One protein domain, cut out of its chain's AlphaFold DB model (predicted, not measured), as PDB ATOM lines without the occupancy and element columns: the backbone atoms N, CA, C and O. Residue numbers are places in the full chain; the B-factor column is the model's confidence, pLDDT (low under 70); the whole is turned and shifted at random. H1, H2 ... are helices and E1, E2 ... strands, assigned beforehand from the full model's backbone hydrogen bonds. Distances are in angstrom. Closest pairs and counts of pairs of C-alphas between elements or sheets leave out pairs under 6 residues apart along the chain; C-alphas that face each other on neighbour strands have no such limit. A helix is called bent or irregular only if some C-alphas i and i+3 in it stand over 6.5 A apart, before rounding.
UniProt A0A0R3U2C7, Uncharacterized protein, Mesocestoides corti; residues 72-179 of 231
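What this domain is: This is residues 72 to 179 of the 231 residues of an uncharacterized protein of Mesocestoides corti (UniProt A0A0R3U2C7). A small sheet of three short strands lies near the middle, with H2 over it and H1 set about perpendicular to H2. H3 lies off toward one end and H4 toward the other, where residues 152 to 158 stick out. The 108 printed residues hold six named helices and three named strands, in the order H1 H2 H3 E1 E2 H4 E3 H5 H6; the antiparallel sheet runs E2 E1 E3, and the class is mostly helix. The whole is compact, with a radius of gyration of the C-alphas of 14.0 A and spans of 40 by 33 by 20 A.

Where its parts are: Find C-alpha 72 at (6.611, -35.568, 25.443); from there H1 runs 20.0 A to residue 85. Next come H2, residues 93 to 103, 15.0 A, and H3, residues 110 to 118, 12.5 A. E1 is residues 129 to 132, E2 143 to 145. H4, residues 154 to 162, spans 15.0 A and is irregular, but only just: C-alphas 159 and 162 are 7.0 A apart. E3 is 164 to 167, H5 170 to 173, and H6, from 175, ends with C-alpha 178 at (10.440, -45.680, 23.456).

How they stand to each other: Look first at E1 and E2, a hairpin, with N 145 and O 130 2.8 A apart; on E1's other side is E3, with N 131 and O 165 2.8 A apart. E2, H4 and E3 form a split strand-helix-strand unit, two strands running the same way with E1 between them, its crossover right-handed. H2 is on the sheet, over E1, at a height of 9.7 A; C-alphas 99 and 131 are their closest, 7.1 A. H1 touches H2 with residues 74 to 79 alone, closest at C-alphas 75 and 97, 5.6 A, about perpendicular at 87 degrees. H5 is close to but not clearly touching H3, C-alphas 110 and 172 being closest at 7.8 A; H6 stands likewise to H1, C-alphas 74 and 175 being closest at 6.4 A. Every O i to N i+4 pair is within hydrogen-bond range in H1, H2 and H3; H4 has 2 of 5, and 3 of 6 for O i to N i+3, while H5 and H6 are too short for an i+4 pair.

The domain as a whole: The C-alphas of Gly 155 and Phe 179, the two farthest apart, are 42.9 A apart. The printed part has no cut, and no link is long. Look for low confidence at residues 149 to 162, under 70.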
ATOM      1  N   LYS A  72       7.261 -36.607  26.254       94.25
ATOM      2  CA  LYS A  72       6.611 -35.568  25.443       94.25
ATOM      3  C   LYS A  72       6.143 -36.123  24.102       94.25
ATOM      4  O   LYS A  72       5.021 -35.838  23.695       94.25
ATOM      5  N   ILE A  73       6.978 -36.927  23.440       93.69
ATOM      6  CA  ILE A  73       6.612 -37.577  22.174       93.69
ATOM      7  C   ILE A  73       5.446 -38.538  22.414       93.69
ATOM      8  O   ILE A  73       4.482 -38.528  21.653       93.69
ATOM      9  N   LEU A  74       5.483 -39.278  23.527       95.00
ATOM     10  CA  LEU A  74       4.399 -40.177  23.927       95.00
ATOM     11  C   LEU A  74       3.082 -39.427  24.143       95.00
ATOM     12  O   LEU A  74       2.050 -39.818  23.605       95.00
ATOM     13  N   THR A  75       3.118 -38.322  24.895       95.81
ATOM     14  CA  THR A  75       1.929 -37.497  25.141       95.81
ATOM     15  C   THR A  75       1.384 -36.917  23.835       95.81
ATOM     16  O   THR A  75       0.182 -36.993  23.596       95.81
ATOM     17  N   ASN A  76       2.246 -36.402  22.956       94.06
ATOM     18  CA  ASN A  76       1.830 -35.873  21.655       94.06
ATOM     19  C   ASN A  76       1.183 -36.950  20.779       94.06
ATOM     20  O   ASN A  76       0.155 -36.693  20.154       94.06
ATOM     21  N   ARG A  77       1.746 -38.163  20.766       94.38
ATOM     22  CA  ARG A  77       1.169 -39.276  20.014       94.38
ATOM     23  C   ARG A  77      -0.188 -39.690  20.569       94.38
ATOM     24  O   ARG A  77      -1.112 -39.927  19.797       94.38
ATOM     25  N   LEU A  78      -0.319 -39.765  21.893       95.19
ATOM     26  CA  LEU A  78      -1.594 -40.082  22.528       95.19
ATOM     27  C   LEU A  78      -2.655 -39.031  22.173       95.19
ATOM     28  O   LEU A  78      -3.753 -39.397  21.769       95.19
ATOM     29  N   ILE A  79      -2.305 -37.742  22.236       95.31
ATOM     30  CA  ILE A  79      -3.183 -36.638  21.821       95.31
ATOM     31  C   ILE A  79      -3.630 -36.811  20.370       95.31
ATOM     32  O   ILE A  79      -4.820 -36.689  20.091       95.31
ATOM     33  N   GLU A  80      -2.710 -37.101  19.451       93.81
ATOM     34  CA  GLU A  80      -3.013 -37.286  18.030       93.81
ATOM     35  C   GLU A  80      -3.998 -38.445  17.808       93.81
ATOM     36  O   GLU A  80      -5.026 -38.270  17.151       93.81
ATOM     37  N   ILE A  81      -3.732 -39.609  18.413       93.69
ATOM     38  CA  ILE A  81      -4.586 -40.799  18.297       93.69
ATOM     39  C   ILE A  81      -5.977 -40.528  18.880       93.69
ATOM     40  O   ILE A  81      -6.986 -40.852  18.248       93.69
ATOM     41  N   THR A  82      -6.048 -39.938  20.075       93.38
ATOM     42  CA  THR A  82      -7.317 -39.636  20.749       93.38
ATOM     43  C   THR A  82      -8.123 -38.586  19.983       93.38
ATOM     44  O   THR A  82      -9.321 -38.787  19.769       93.38
ATOM     45  N   SER A  83      -7.465 -37.528  19.498       93.69
ATOM     46  CA  SER A  83      -8.097 -36.439  18.737       93.69
ATOM     47  C   SER A  83      -8.632 -36.896  17.391       93.69
ATOM     48  O   SER A  83      -9.680 -36.430  16.957       93.69
ATOM     49  N   TYR A  84      -7.952 -37.845  16.748       93.19
ATOM     50  CA  TYR A  84      -8.412 -38.416  15.488       93.19
ATOM     51  C   TYR A  84      -9.582 -39.397  15.665       93.19
ATOM     52  O   TYR A  84     -10.483 -39.442  14.829       93.19
ATOM     53  N   ARG A  85      -9.577 -40.213  16.731       90.12
ATOM     54  CA  ARG A  85     -10.551 -41.310  16.908       90.12
ATOM     55  C   ARG A  85     -11.827 -40.917  17.648       90.12
ATOM     56  O   ARG A  85     -12.845 -41.568  17.424       90.12
ATOM     57  N   GLN A  86     -11.758 -39.986  18.599       88.06
ATOM     58  CA  GLN A  86     -12.829 -39.790  19.586       88.06
ATOM     59  C   GLN A  86     -13.156 -38.319  19.837       88.06
ATOM     60  O   GLN A  86     -14.255 -37.881  19.512       88.06
ATOM     61  N   LEU A  87     -12.225 -37.581  20.446       88.00
ATOM     62  CA  LEU A  87     -12.451 -36.236  20.971       88.00
ATOM     63  C   LEU A  87     -11.196 -35.396  20.762       88.00
ATOM     64  O   LEU A  87     -10.119 -35.830  21.167       88.00
ATOM     65  N   ASP A  88     -11.340 -34.199  20.187       90.81
ATOM     66  CA  ASP A  88     -10.225 -33.264  20.019       90.81
ATOM     67  C   ASP A  88      -9.724 -32.775  21.384       90.81
ATOM     68  O   ASP A  88     -10.388 -32.003  22.071       90.81
ATOM     69  N   VAL A  89      -8.542 -33.255  21.769       90.88
ATOM     70  CA  VAL A  89      -7.881 -32.976  23.053       90.88
ATOM     71  C   VAL A  89      -6.534 -32.282  22.845       90.88
ATOM     72  O   VAL A  89      -5.663 -32.318  23.713       90.88
ATOM     73  N   ARG A  90      -6.323 -31.642  21.685       93.00
ATOM     74  CA  ARG A  90      -5.048 -30.982  21.352       93.00
ATOM     75  C   ARG A  90      -4.696 -29.819  22.278       93.00
ATOM     76  O   ARG A  90      -3.511 -29.573  22.491       93.00
ATOM     77  N   SER A  91      -5.691 -29.129  22.834       92.69
ATOM     78  CA  SER A  91      -5.484 -28.094  23.858       92.69
ATOM     79  C   SER A  91      -5.157 -28.678  25.235       92.69
ATOM     80  O   SER A  91      -4.480 -28.033  26.032       92.69
ATOM     81  N   GLU A  92      -5.561 -29.922  25.501       91.25
ATOM     82  CA  GLU A  92      -5.578 -30.524  26.838       91.25
ATOM     83  C   GLU A  92      -4.334 -31.370  27.137       91.25
ATOM     84  O   GLU A  92      -4.405 -32.509  27.608       91.25
ATOM     85  N   VAL A  93      -3.149 -30.803  26.893       94.12
ATOM     86  CA  VAL A  93      -1.871 -31.529  27.016       94.12
ATOM     87  C   VAL A  93      -1.642 -32.063  28.433       94.12
ATOM     88  O   VAL A  93      -1.115 -33.162  28.614       94.12
ATOM     89  N   TYR A  94      -2.051 -31.300  29.447       94.25
ATOM     90  CA  TYR A  94      -1.872 -31.676  30.848       94.25
ATOM     91  C   TYR A  94      -2.727 -32.889  31.237       94.25
ATOM     92  O   TYR A  94      -2.204 -33.854  31.799       94.25
ATOM     93  N   ILE A  95      -4.015 -32.875  30.879       93.19
ATOM     94  CA  ILE A  95      -4.943 -33.981  31.154       93.19
ATOM     95  C   ILE A  95      -4.482 -35.239  30.418       93.19
ATOM     96  O   ILE A  95      -4.468 -36.328  30.989       93.19
ATOM     97  N   MET A  96      -4.025 -35.089  29.174       94.88
ATOM     98  CA  MET A  96      -3.521 -36.211  28.386       94.88
ATOM     99  C   MET A  96      -2.201 -36.767  28.928       94.88
ATOM    100  O   MET A  96      -1.973 -37.973  28.850       94.88
ATOM    101  N   ASN A  97      -1.354 -35.939  29.547       95.44
ATOM    102  CA  ASN A  97      -0.177 -36.433  30.257       95.44
ATOM    103  C   ASN A  97      -0.556 -37.269  31.491       95.44
ATOM    104  O   ASN A  97       0.027 -38.332  31.687       95.44
ATOM    105  N   GLN A  98      -1.545 -36.834  32.280       94.88
ATOM    106  CA  GLN A  98      -2.060 -37.622  33.410       94.88
ATOM    107  C   GLN A  98      -2.700 -38.932  32.939       94.88
ATOM    108  O   GLN A  98      -2.407 -39.996  33.473       94.88
ATOM    109  N   CYS A  99      -3.518 -38.859  31.888       94.44
ATOM    110  CA  CYS A  99      -4.137 -40.016  31.251       94.44
ATOM    111  C   CYS A  99      -3.084 -41.041  30.808       94.44
ATOM    112  O   CYS A  99      -3.217 -42.226  31.097       94.44
ATOM    113  N   LYS A 100      -1.993 -40.584  30.182       95.38
ATOM    114  CA  LYS A 100      -0.848 -41.430  29.832       95.38
ATOM    115  C   LYS A 100      -0.224 -42.078  31.071       95.38
ATOM    116  O   LYS A 100       0.013 -43.277  31.053       95.38
ATOM    117  N   GLU A 101       0.066 -41.311  32.119       94.62
ATOM    118  CA  GLU A 101       0.705 -41.831  33.338       94.62
ATOM    119  C   GLU A 101      -0.161 -42.865  34.072       94.62
ATOM    120  O   GLU A 101       0.372 -43.847  34.580       94.62
ATOM    121  N   ASP A 102      -1.482 -42.680  34.083       93.94
ATOM    122  CA  ASP A 102      -2.409 -43.601  34.739       93.94
ATOM    123  C   ASP A 102      -2.700 -44.837  33.872       93.94
ATOM    124  O   ASP A 102      -2.798 -45.958  34.377       93.94
ATOM    125  N   ALA A 103      -2.902 -44.643  32.564       93.81
ATOM    126  CA  ALA A 103      -3.437 -45.666  31.669       93.81
ATOM    127  C   ALA A 103      -2.367 -46.472  30.947       93.81
ATOM    128  O   ALA A 103      -2.588 -47.660  30.705       93.81
ATOM    129  N   CYS A 104      -1.263 -45.861  30.535       95.69
ATOM    130  CA  CYS A 104      -0.307 -46.530  29.667       95.69
ATOM    131  C   CYS A 104       0.603 -47.488  30.443       95.69
ATOM    132  O   CYS A 104       0.888 -47.304  31.625       95.69
ATOM    133  N   PHE A 105       1.068 -48.525  29.755       95.75
ATOM    134  CA  PHE A 105       2.015 -49.505  30.278       95.75
ATOM    135  C   PHE A 105       2.905 -50.016  29.147       95.75
ATOM    136  O   PHE A 105       2.548 -49.912  27.975       95.75
ATOM    137  N   VAL A 106       4.068 -50.558  29.494       95.88
ATOM    138  CA  VAL A 106       4.964 -51.199  28.532       95.88
ATOM    139  C   VAL A 106       4.620 -52.679  28.459       95.88
ATOM    140  O   VAL A 106       4.547 -53.357  29.483       95.88
ATOM    141  N   SER A 107       4.386 -53.164  27.244       93.94
ATOM    142  CA  SER A 107       4.115 -54.576  26.989       93.94
ATOM    143  C   SER A 107       5.417 -55.375  26.939       93.94
ATOM    144  O   SER A 107       6.412 -54.934  26.361       93.94
ATOM    145  N   THR A 108       5.414 -56.572  27.525       90.56
ATOM    146  CA  THR A 108       6.512 -57.535  27.375       90.56
ATOM    147  C   THR A 108       6.414 -58.293  26.052       90.56
ATOM    148  O   THR A 108       7.438 -58.522  25.405       90.56
ATOM    149  N   ASP A 109       5.193 -58.624  25.620       91.69
ATOM    150  CA  ASP A 109       4.893 -59.268  24.343       91.69
ATOM    151  C   ASP A 109       3.808 -58.502  23.572       91.69
ATOM    152  O   ASP A 109       2.600 -58.713  23.719       91.69
ATOM    153  N   PHE A 110       4.283 -57.617  22.697       91.56
ATOM    154  CA  PHE A 110       3.458 -56.702  21.923       91.56
ATOM    155  C   PHE A 110       2.422 -57.408  21.034       91.56
ATOM    156  O   PHE A 110       1.297 -56.927  20.880       91.56
ATOM    157  N   TRP A 111       2.786 -58.535  20.417       92.44
ATOM    158  CA  TRP A 111       1.920 -59.203  19.440       92.44
ATOM    159  C   TRP A 111       0.758 -59.925  20.112       92.44
ATOM    160  O   TRP A 111      -0.372 -59.863  19.613       92.44
ATOM    161  N   THR A 112       1.023 -60.553  21.257       91.88
ATOM    162  CA  THR A 112      -0.006 -61.196  22.074       91.88
ATOM    163  C   THR A 112      -0.982 -60.154  22.612       91.88
ATOM    164  O   THR A 112      -2.182 -60.261  22.346       91.88
ATOM    165  N   ASP A 113      -0.484 -59.066  23.208       92.69
ATOM    166  CA  ASP A 113      -1.333 -57.974  23.706       92.69
ATOM    167  C   ASP A 113      -2.169 -57.324  22.589       92.69
ATOM    168  O   ASP A 113      -3.327 -56.944  22.791       92.69
ATOM    169  N   LEU A 114      -1.632 -57.238  21.369       92.00
ATOM    170  CA  LEU A 114      -2.369 -56.741  20.208       92.00
ATOM    171  C   LEU A 114      -3.494 -57.685  19.768       92.00
ATOM    172  O   LEU A 114      -4.539 -57.209  19.311       92.00
ATOM    173  N   SER A 115      -3.305 -59.000  19.881       91.06
ATOM    174  CA  SER A 115      -4.367 -59.973  19.610       91.06
ATOM    175  C   SER A 115      -5.474 -59.923  20.667       91.06
ATOM    176  O   SER A 115      -6.655 -59.862  20.312       91.06
ATOM    177  N   ASP A 116      -5.106 -59.798  21.943       90.50
ATOM    178  CA  ASP A 116      -6.051 -59.680  23.054       90.50
ATOM    179  C   ASP A 116      -6.850 -58.375  22.977       90.50
ATOM    180  O   ASP A 116      -8.070 -58.370  23.164       90.50
ATOM    181  N   ALA A 117      -6.202 -57.270  22.599       88.75
ATOM    182  CA  ALA A 117      -6.849 -55.971  22.437       88.75
ATOM    183  C   ALA A 117      -7.881 -55.932  21.294       88.75
ATOM    184  O   ALA A 117      -8.794 -55.102  21.329       88.75
ATOM    185  N   LYS A 118      -7.757 -56.804  20.280       88.00
ATOM    186  CA  LYS A 118      -8.733 -56.929  19.179       88.00
ATOM    187  C   LYS A 118      -9.984 -57.703  19.588       88.00
ATOM    188  O   LYS A 118     -11.041 -57.515  18.978       88.00
ATOM    189  N   SER A 119      -9.877 -58.565  20.597       87.12
ATOM    190  CA  SER A 119     -11.000 -59.362  21.082       87.12
ATOM    191  C   SER A 119     -12.065 -58.474  21.727       87.12
ATOM    192  O   SER A 119     -11.765 -57.517  22.445       87.12
ATOM    193  N   ARG A 120     -13.339 -58.781  21.456       79.25
ATOM    194  CA  ARG A 120     -14.489 -58.050  22.024       79.25
ATOM    195  C   ARG A 120     -14.891 -58.553  23.406       79.25
ATOM    196  O   ARG A 120     -15.598 -57.845  24.118       79.25
ATOM    197  N   ASP A 121     -14.452 -59.753  23.772       81.25
ATOM    198  CA  ASP A 121     -14.819 -60.385  25.030       81.25
ATOM    199  C   ASP A 121     -14.074 -59.737  26.208       81.25
ATOM    200  O   ASP A 121     -12.841 -59.790  26.248       81.25
ATOM    201  N   PRO A 122     -14.782 -59.174  27.210       78.50
ATOM    202  CA  PRO A 122     -14.151 -58.505  28.354       78.50
ATOM    203  C   PRO A 122     -13.288 -59.421  29.232       78.50
ATOM    204  O   PRO A 122     -12.440 -58.943  29.979       78.50
ATOM    205  N   ALA A 123     -13.505 -60.739  29.166       78.81
ATOM    206  CA  ALA A 123     -12.690 -61.719  29.883       78.81
ATOM    207  C   ALA A 123     -11.270 -61.838  29.296       78.81
ATOM    208  O   ALA A 123     -10.315 -62.069  30.041       78.81
ATOM    209  N   VAL A 124     -11.154 -61.653  27.977       79.38
ATOM    210  CA  VAL A 124      -9.898 -61.713  27.219       79.38
ATOM    211  C   VAL A 124      -9.271 -60.321  27.160       79.38
ATOM    212  O   VAL A 124      -8.129 -60.123  27.562       79.38
ATOM    213  N   ASN A 125     -10.049 -59.310  26.769       83.75
ATOM    214  CA  ASN A 125      -9.575 -57.940  26.616       83.75
ATOM    215  C   ASN A 125      -9.585 -57.168  27.946       83.75
ATOM    216  O   ASN A 125     -10.435 -56.313  28.200       83.75
ATOM    217  N   LYS A 126      -8.596 -57.452  28.798       83.19
ATOM    218  CA  LYS A 126      -8.352 -56.714  30.055       83.19
ATOM    219  C   LYS A 126      -7.659 -55.360  29.838       83.19
ATOM    220  O   LYS A 126      -7.534 -54.562  30.779       83.19
ATOM    221  N   ILE A 127      -7.195 -55.130  28.608       87.50
ATOM    222  CA  ILE A 127      -6.430 -53.961  28.175       87.50
ATOM    223  C   ILE A 127      -7.363 -52.776  27.926       87.50
ATOM    224  O   ILE A 127      -7.015 -51.654  28.284       87.50
ATOM    225  N   ALA A 128      -8.560 -52.994  27.380       89.44
ATOM    226  CA  ALA A 128      -9.528 -51.922  27.201       89.44
ATOM    227  C   ALA A 128      -9.906 -51.282  28.551       89.44
ATOM    228  O   ALA A 128     -10.288 -51.967  29.504       89.44
ATOM    229  N   ARG A 129      -9.789 -49.956  28.640       90.44
ATOM    230  CA  ARG A 129     -10.167 -49.150  29.809       90.44
ATOM    231  C   ARG A 129     -10.864 -47.878  29.371       90.44
ATOM    232  O   ARG A 129     -10.648 -47.380  28.273       90.44
ATOM    233  N   GLU A 130     -11.687 -47.349  30.256       90.12
ATOM    234  CA  GLU A 130     -12.344 -46.064  30.064       90.12
ATOM    235  C   GLU A 130     -11.699 -45.051  31.013       90.12
ATOM    236  O   GLU A 130     -11.600 -45.301  32.210       90.12
ATOM    237  N   TYR A 131     -11.209 -43.932  30.489       91.31
ATOM    238  CA  TYR A 131     -10.659 -42.838  31.278       91.31
ATOM    239  C   TYR A 131     -11.692 -41.720  31.364       91.31
ATOM    240  O   TYR A 131     -12.079 -41.148  30.344       91.31
ATOM    241  N   VAL A 132     -12.147 -41.421  32.575       89.50
ATOM    242  CA  VAL A 132     -13.075 -40.316  32.824       89.50
ATOM    243  C   VAL A 132     -12.270 -39.025  32.887       89.50
ATOM    244  O   VAL A 132     -11.376 -38.889  33.721       89.50
ATOM    245  N   LEU A 133     -12.569 -38.095  31.986       88.69
ATOM    246  CA  LEU A 133     -11.991 -36.760  31.950       88.69
ATOM    247  C   LEU A 133     -12.518 -35.919  33.122       88.69
ATOM    248  O   LEU A 133     -13.669 -36.093  33.529       88.69
ATOM    249  N   PRO A 134     -11.695 -35.010  33.670       88.00
ATOM    250  CA  PRO A 134     -12.149 -34.084  34.695       88.00
ATOM    251  C   PRO A 134     -13.147 -33.078  34.107       88.00
ATOM    252  O   PRO A 134     -12.915 -32.520  33.036       88.00
ATOM    253  N   ASP A 135     -14.244 -32.838  34.823       82.62
ATOM    254  CA  ASP A 135     -15.250 -31.820  34.493       82.62
ATOM    255  C   ASP A 135     -15.034 -30.507  35.270       82.62
ATOM    256  O   ASP A 135     -15.732 -29.525  35.027       82.62
ATOM    257  N   TYR A 136     -14.061 -30.490  36.193       79.31
ATOM    258  CA  TYR A 136     -13.719 -29.366  37.075       79.31
ATOM    259  C   TYR A 136     -14.864 -28.863  37.966       79.31
ATOM    260  O   TYR A 136     -14.763 -27.785  38.550       79.31
ATOM    261  N   ILE A 137     -15.932 -29.650  38.106       81.00
ATOM    262  CA  ILE A 137     -17.048 -29.367  39.013       81.00
ATOM    263  C   ILE A 137     -17.034 -30.417  40.117       81.00
ATOM    264  O   ILE A 137     -16.800 -30.098  41.281       81.00
ATOM    265  N   ASP A 138     -17.206 -31.679  39.730       76.12
ATOM    266  CA  ASP A 138     -17.260 -32.814  40.644       76.12
ATOM    267  C   ASP A 138     -15.933 -33.592  40.600       76.12
ATOM    268  O   ASP A 138     -15.390 -34.010  41.625       76.12
ATOM    269  N   VAL A 139     -15.348 -33.725  39.407       79.56
ATOM    270  CA  VAL A 139     -14.122 -34.479  39.136       79.56
ATOM    271  C   VAL A 139     -13.015 -33.520  38.707       79.56
ATOM    272  O   VAL A 139     -12.975 -33.032  37.581       79.56
ATOM    273  N   HIS A 140     -12.065 -33.278  39.610       83.56
ATOM    274  CA  HIS A 140     -10.930 -32.378  39.366       83.56
ATOM    275  C   HIS A 140      -9.723 -33.080  38.721       83.56
ATOM    276  O   HIS A 140      -8.900 -32.439  38.071       83.56
ATOM    277  N   ARG A 141      -9.606 -34.402  38.897       87.06
ATOM    278  CA  ARG A 141      -8.578 -35.253  38.283       87.06
ATOM    279  C   ARG A 141      -9.260 -36.456  37.659       87.06
ATOM    280  O   ARG A 141     -10.068 -37.109  38.319       87.06
ATOM    281  N   GLY A 142      -8.912 -36.746  36.411       86.88
ATOM    282  CA  GLY A 142      -9.426 -37.927  35.736       86.88
ATOM    283  C   GLY A 142      -8.998 -39.225  36.422       86.88
ATOM    284  O   GLY A 142      -8.050 -39.260  37.216       86.88
ATOM    285  N   TYR A 143      -9.736 -40.293  36.142       89.50
ATOM    286  CA  TYR A 143      -9.460 -41.613  36.696       89.50
ATOM    287  C   TYR A 143      -9.864 -42.722  35.727       89.50
ATOM    288  O   TYR A 143     -10.722 -42.549  34.858       89.50
ATOM    289  N   LEU A 144      -9.237 -43.886  35.897       89.25
ATOM    290  CA  LEU A 144      -9.521 -45.075  35.105       89.25
ATOM    291  C   LEU A 144     -10.695 -45.867  35.660       89.25
ATOM    292  O   LEU A 144     -10.815 -46.085  36.863       89.25
ATOM    293  N   ARG A 145     -11.502 -46.384  34.742       86.56
ATOM    294  CA  ARG A 145     -12.620 -47.280  34.994       86.56
ATOM    295  C   ARG A 145     -12.483 -48.529  34.129       86.56
ATOM    296  O   ARG A 145     -12.038 -48.477  32.977       86.56
ATOM    297  N   SER A 146     -12.836 -49.683  34.692       82.19
ATOM    298  CA  SER A 146     -12.941 -50.907  33.900       82.19
ATOM    299  C   SER A 146     -14.215 -50.880  33.039       82.19
ATOM    300  O   SER A 146     -15.246 -50.399  33.505       82.19
ATOM    301  N   PRO A 147     -14.207 -51.428  31.809       72.75
ATOM    302  CA  PRO A 147     -15.407 -51.470  30.961       72.75
ATOM    303  C   PRO A 147     -16.584 -52.228  31.599       72.75
ATOM    304  O   PRO A 147     -17.741 -52.052  31.223       72.75
ATOM    305  N   THR A 148     -16.281 -53.109  32.553       72.25
ATOM    306  CA  THR A 148     -17.238 -53.946  33.283       72.25
ATOM    307  C   THR A 148     -17.861 -53.254  34.493       72.25
ATOM    308  O   THR A 148     -18.950 -53.645  34.921       72.25
ATOM    309  N   GLU A 149     -17.205 -52.238  35.055       69.88
ATOM    310  CA  GLU A 149     -17.736 -51.470  36.179       69.88
ATOM    311  C   GLU A 149     -18.866 -50.559  35.702       69.88
ATOM    312  O   GLU A 149     -18.659 -49.541  35.039       69.88
ATOM    313  N   ARG A 150     -20.103 -50.925  36.055       63.22
ATOM    314  CA  ARG A 150     -21.253 -50.050  35.821       63.22
ATOM    315  C   ARG A 150     -21.145 -48.817  36.730       63.22
ATOM    316  O   ARG A 150     -20.701 -48.956  37.872       63.22
ATOM    317  N   PRO A 151     -21.585 -47.633  36.263       64.31
ATOM    318  CA  PRO A 151     -21.737 -46.478  37.140       64.31
ATOM    319  C   PRO A 151     -22.608 -46.875  38.333       64.31
ATOM    320  O   PRO A 151     -23.641 -47.521  38.139       64.31
ATOM    321  N   LYS A 152     -22.172 -46.523  39.548       63.97
ATOM    322  CA  LYS A 152     -22.921 -46.824  40.776       63.97
ATOM    323  C   LYS A 152     -24.295 -46.148  40.765       63.97
ATOM    324  O   LYS A 152     -25.246 -46.755  41.245       63.97
ATOM    325  N   ASP A 153     -24.404 -44.985  40.114       61.66
ATOM    326  CA  ASP A 153     -25.649 -44.236  39.970       61.66
ATOM    327  C   ASP A 153     -26.134 -44.131  38.505       61.66
ATOM    328  O   ASP A 153     -25.349 -43.845  37.595       61.66
ATOM    329  N   PRO A 154     -27.443 -44.311  38.231       58.41
ATOM    330  CA  PRO A 154     -28.014 -44.162  36.888       58.41
ATOM    331  C   PRO A 154     -27.860 -42.752  36.291       58.41
ATOM    332  O   PRO A 154     -27.757 -42.622  35.071       58.41
ATOM    333  N   GLY A 155     -27.818 -41.711  37.135       58.91
ATOM    334  CA  GLY A 155     -27.638 -40.310  36.721       58.91
ATOM    335  C   GLY A 155     -26.229 -39.994  36.210       58.91
ATOM    336  O   GLY A 155     -26.072 -39.232  35.254       58.91
ATOM    337  N   ASP A 156     -25.210 -40.665  36.754       62.69
ATOM    338  CA  ASP A 156     -23.819 -40.539  36.303       62.69
ATOM    339  C   ASP A 156     -23.639 -41.012  34.861       62.69
ATOM    340  O   ASP A 156     -22.806 -40.496  34.125       62.69
ATOM    341  N   ARG A 157     -24.436 -41.986  34.412       59.31
ATOM    342  CA  ARG A 157     -24.275 -42.586  33.082       59.31
ATOM    343  C   ARG A 157     -24.582 -41.609  31.942       59.31
ATOM    344  O   ARG A 157     -23.938 -41.691  30.900       59.31
ATOM    345  N   ALA A 158     -25.536 -40.699  32.146       55.91
ATOM    346  CA  ALA A 158     -25.871 -39.645  31.188       55.91
ATOM    347  C   ALA A 158     -24.892 -38.460  31.276       55.91
ATOM    348  O   ALA A 158     -24.507 -37.914  30.247       55.91
ATOM    349  N   ARG A 159     -24.430 -38.111  32.488       61.16
ATOM    350  CA  ARG A 159     -23.404 -37.072  32.704       61.16
ATOM    351  C   ARG A 159     -22.046 -37.452  32.099       61.16
ATOM    352  O   ARG A 159     -21.406 -36.625  31.463       61.16
ATOM    353  N   LEU A 160     -21.633 -38.710  32.242       62.38
ATOM    354  CA  LEU A 160     -20.321 -39.208  31.805       62.38
ATOM    355  C   LEU A 160     -20.232 -39.516  30.303       62.38
ATOM    356  O   LEU A 160     -19.129 -39.703  29.786       62.38
ATOM    357  N   GLN A 161     -21.363 -39.564  29.588       60.28
ATOM    358  CA  GLN A 161     -21.407 -39.954  28.172       60.28
ATOM    359  C   GLN A 161     -20.635 -39.002  27.238       60.28
ATOM    360  O   GLN A 161     -20.279 -39.417  26.139       60.28
ATOM    361  N   GLY A 162     -20.331 -37.772  27.679       62.03
ATOM    362  CA  GLY A 162     -19.520 -36.790  26.939       62.03
ATOM    363  C   GLY A 162     -18.088 -36.583  27.450       62.03
ATOM    364  O   GLY A 162     -17.322 -35.880  26.802       62.03
ATOM    365  N   TYR A 163     -17.709 -37.195  28.577       75.88
ATOM    366  CA  TYR A 163     -16.431 -36.944  29.268       75.88
ATOM    367  C   TYR A 163     -15.608 -38.220  29.473       75.88
ATOM    368  O   TYR A 163     -14.824 -38.311  30.409       75.88
ATOM    369  N   THR A 164     -15.785 -39.242  28.634       86.94
ATOM    370  CA  THR A 164     -15.063 -40.514  28.787       86.94
ATOM    371  C   THR A 164     -14.278 -40.850  27.524       86.94
ATOM    372  O   THR A 164     -14.844 -40.892  26.434       86.94
ATOM    373  N   LEU A 165     -12.985 -41.132  27.679       89.38
ATOM    374  CA  LEU A 165     -12.107 -41.622  26.620       89.38
ATOM    375  C   LEU A 165     -11.973 -43.139  26.712       89.38
ATOM    376  O   LEU A 165     -11.619 -43.679  27.758       89.38
ATOM    377  N   LYS A 166     -12.218 -43.844  25.612       90.44
ATOM    378  CA  LYS A 166     -12.031 -45.297  25.544       90.44
ATOM    379  C   LYS A 166     -10.625 -45.599  25.060       90.44
ATOM    380  O   LYS A 166     -10.318 -45.339  23.905       90.44
ATOM    381  N   LEU A 167      -9.788 -46.166  25.915       92.00
ATOM    382  CA  LEU A 167      -8.409 -46.505  25.590       92.00
ATOM    383  C   LEU A 167      -8.283 -48.016  25.411       92.00
ATOM    384  O   LEU A 167      -8.598 -48.776  26.328       92.00
ATOM    385  N   SER A 168      -7.814 -48.458  24.246       91.75
ATOM    386  CA  SER A 168      -7.544 -49.868  23.961       91.75
ATOM    387  C   SER A 168      -6.051 -50.107  23.745       91.75
ATOM    388  O   SER A 168      -5.278 -50.134  24.700       91.75
ATOM    389  N   ASN A 169      -5.631 -50.270  22.497       93.31
ATOM    390  CA  ASN A 169      -4.272 -50.632  22.126       93.31
ATOM    391  C   ASN A 169      -3.292 -49.464  22.289       93.31
ATOM    392  O   ASN A 169      -2.122 -49.695  22.563       93.31
ATOM    393  N   GLU A 170      -3.764 -48.216  22.240       93.50
ATOM    394  CA  GLU A 170      -2.959 -47.018  22.518       93.50
ATOM    395  C   GLU A 170      -2.265 -47.040  23.887       93.50
ATOM    396  O   GLU A 170      -1.235 -46.393  24.060       93.50
ATOM    397  N   ARG A 171      -2.777 -47.819  24.849       94.62
ATOM    398  CA  ARG A 171      -2.181 -47.938  26.184       94.62
ATOM    399  C   ARG A 171      -0.777 -48.543  26.157       94.62
ATOM    400  O   ARG A 171       0.038 -48.138  26.978       94.62
ATOM    401  N   PHE A 172      -0.500 -49.457  25.227       95.12
ATOM    402  CA  PHE A 172       0.816 -50.086  25.078       95.12
ATOM    403  C   PHE A 172       1.518 -49.704  23.772       95.12
ATOM    404  O   PHE A 172       2.740 -49.613  23.750       95.12
ATOM    405  N   THR A 173       0.782 -49.372  22.705       94.56
ATOM    406  CA  THR A 173       1.407 -48.927  21.448       94.56
ATOM    407  C   THR A 173       2.043 -47.544  21.557       94.56
ATOM    408  O   THR A 173       2.999 -47.268  20.842       94.56
ATOM    409  N   VAL A 174       1.550 -46.666  22.444       95.06
ATOM    410  CA  VAL A 174       2.189 -45.363  22.676       95.06
ATOM    411  C   VAL A 174       3.538 -45.541  23.386       95.06
ATOM    412  O   VAL A 174       4.531 -45.098  22.812       95.06
ATOM    413  N   PRO A 175       3.642 -46.197  24.563       95.06
ATOM    414  CA  PRO A 175       4.938 -46.466  25.196       95.06
ATOM    415  C   PRO A 175       5.917 -47.273  24.340       95.06
ATOM    416  O   PRO A 175       7.123 -47.083  24.499       95.06
ATOM    417  N   GLU A 176       5.435 -48.107  23.410       94.44
ATOM    418  CA  GLU A 176       6.299 -48.858  22.488       94.44
ATOM    419  C   GLU A 176       7.210 -47.941  21.659       94.44
ATOM    420  O   GLU A 176       8.306 -48.348  21.296       94.44
ATOM    421  N   LEU A 177       6.846 -46.670  21.451       93.25
ATOM    422  CA  LEU A 177       7.700 -45.693  20.763       93.25
ATOM    423  C   LEU A 177       9.028 -45.407  21.467       93.25
ATOM    424  O   LEU A 177       9.947 -44.897  20.832       93.25
ATOM    425  N   LEU A 178       9.151 -45.720  22.760       93.88
ATOM    426  CA  LEU A 178      10.440 -45.680  23.456       93.88
ATOM    427  C   LEU A 178      11.406 -46.757  22.934       93.88
ATOM    428  O   LEU A 178      12.619 -46.588  23.025       93.88
ATOM    429  N   PHE A 179      10.878 -47.845  22.378       93.94
ATOM    430  CA  PHE A 179      11.629 -49.010  21.910       93.94
ATOM    431  C   PHE A 179      11.662 -49.106  20.381       93.94
ATOM    432  O   PHE A 179      12.696 -49.449  19.819       93.94
TER     433      PHE A 179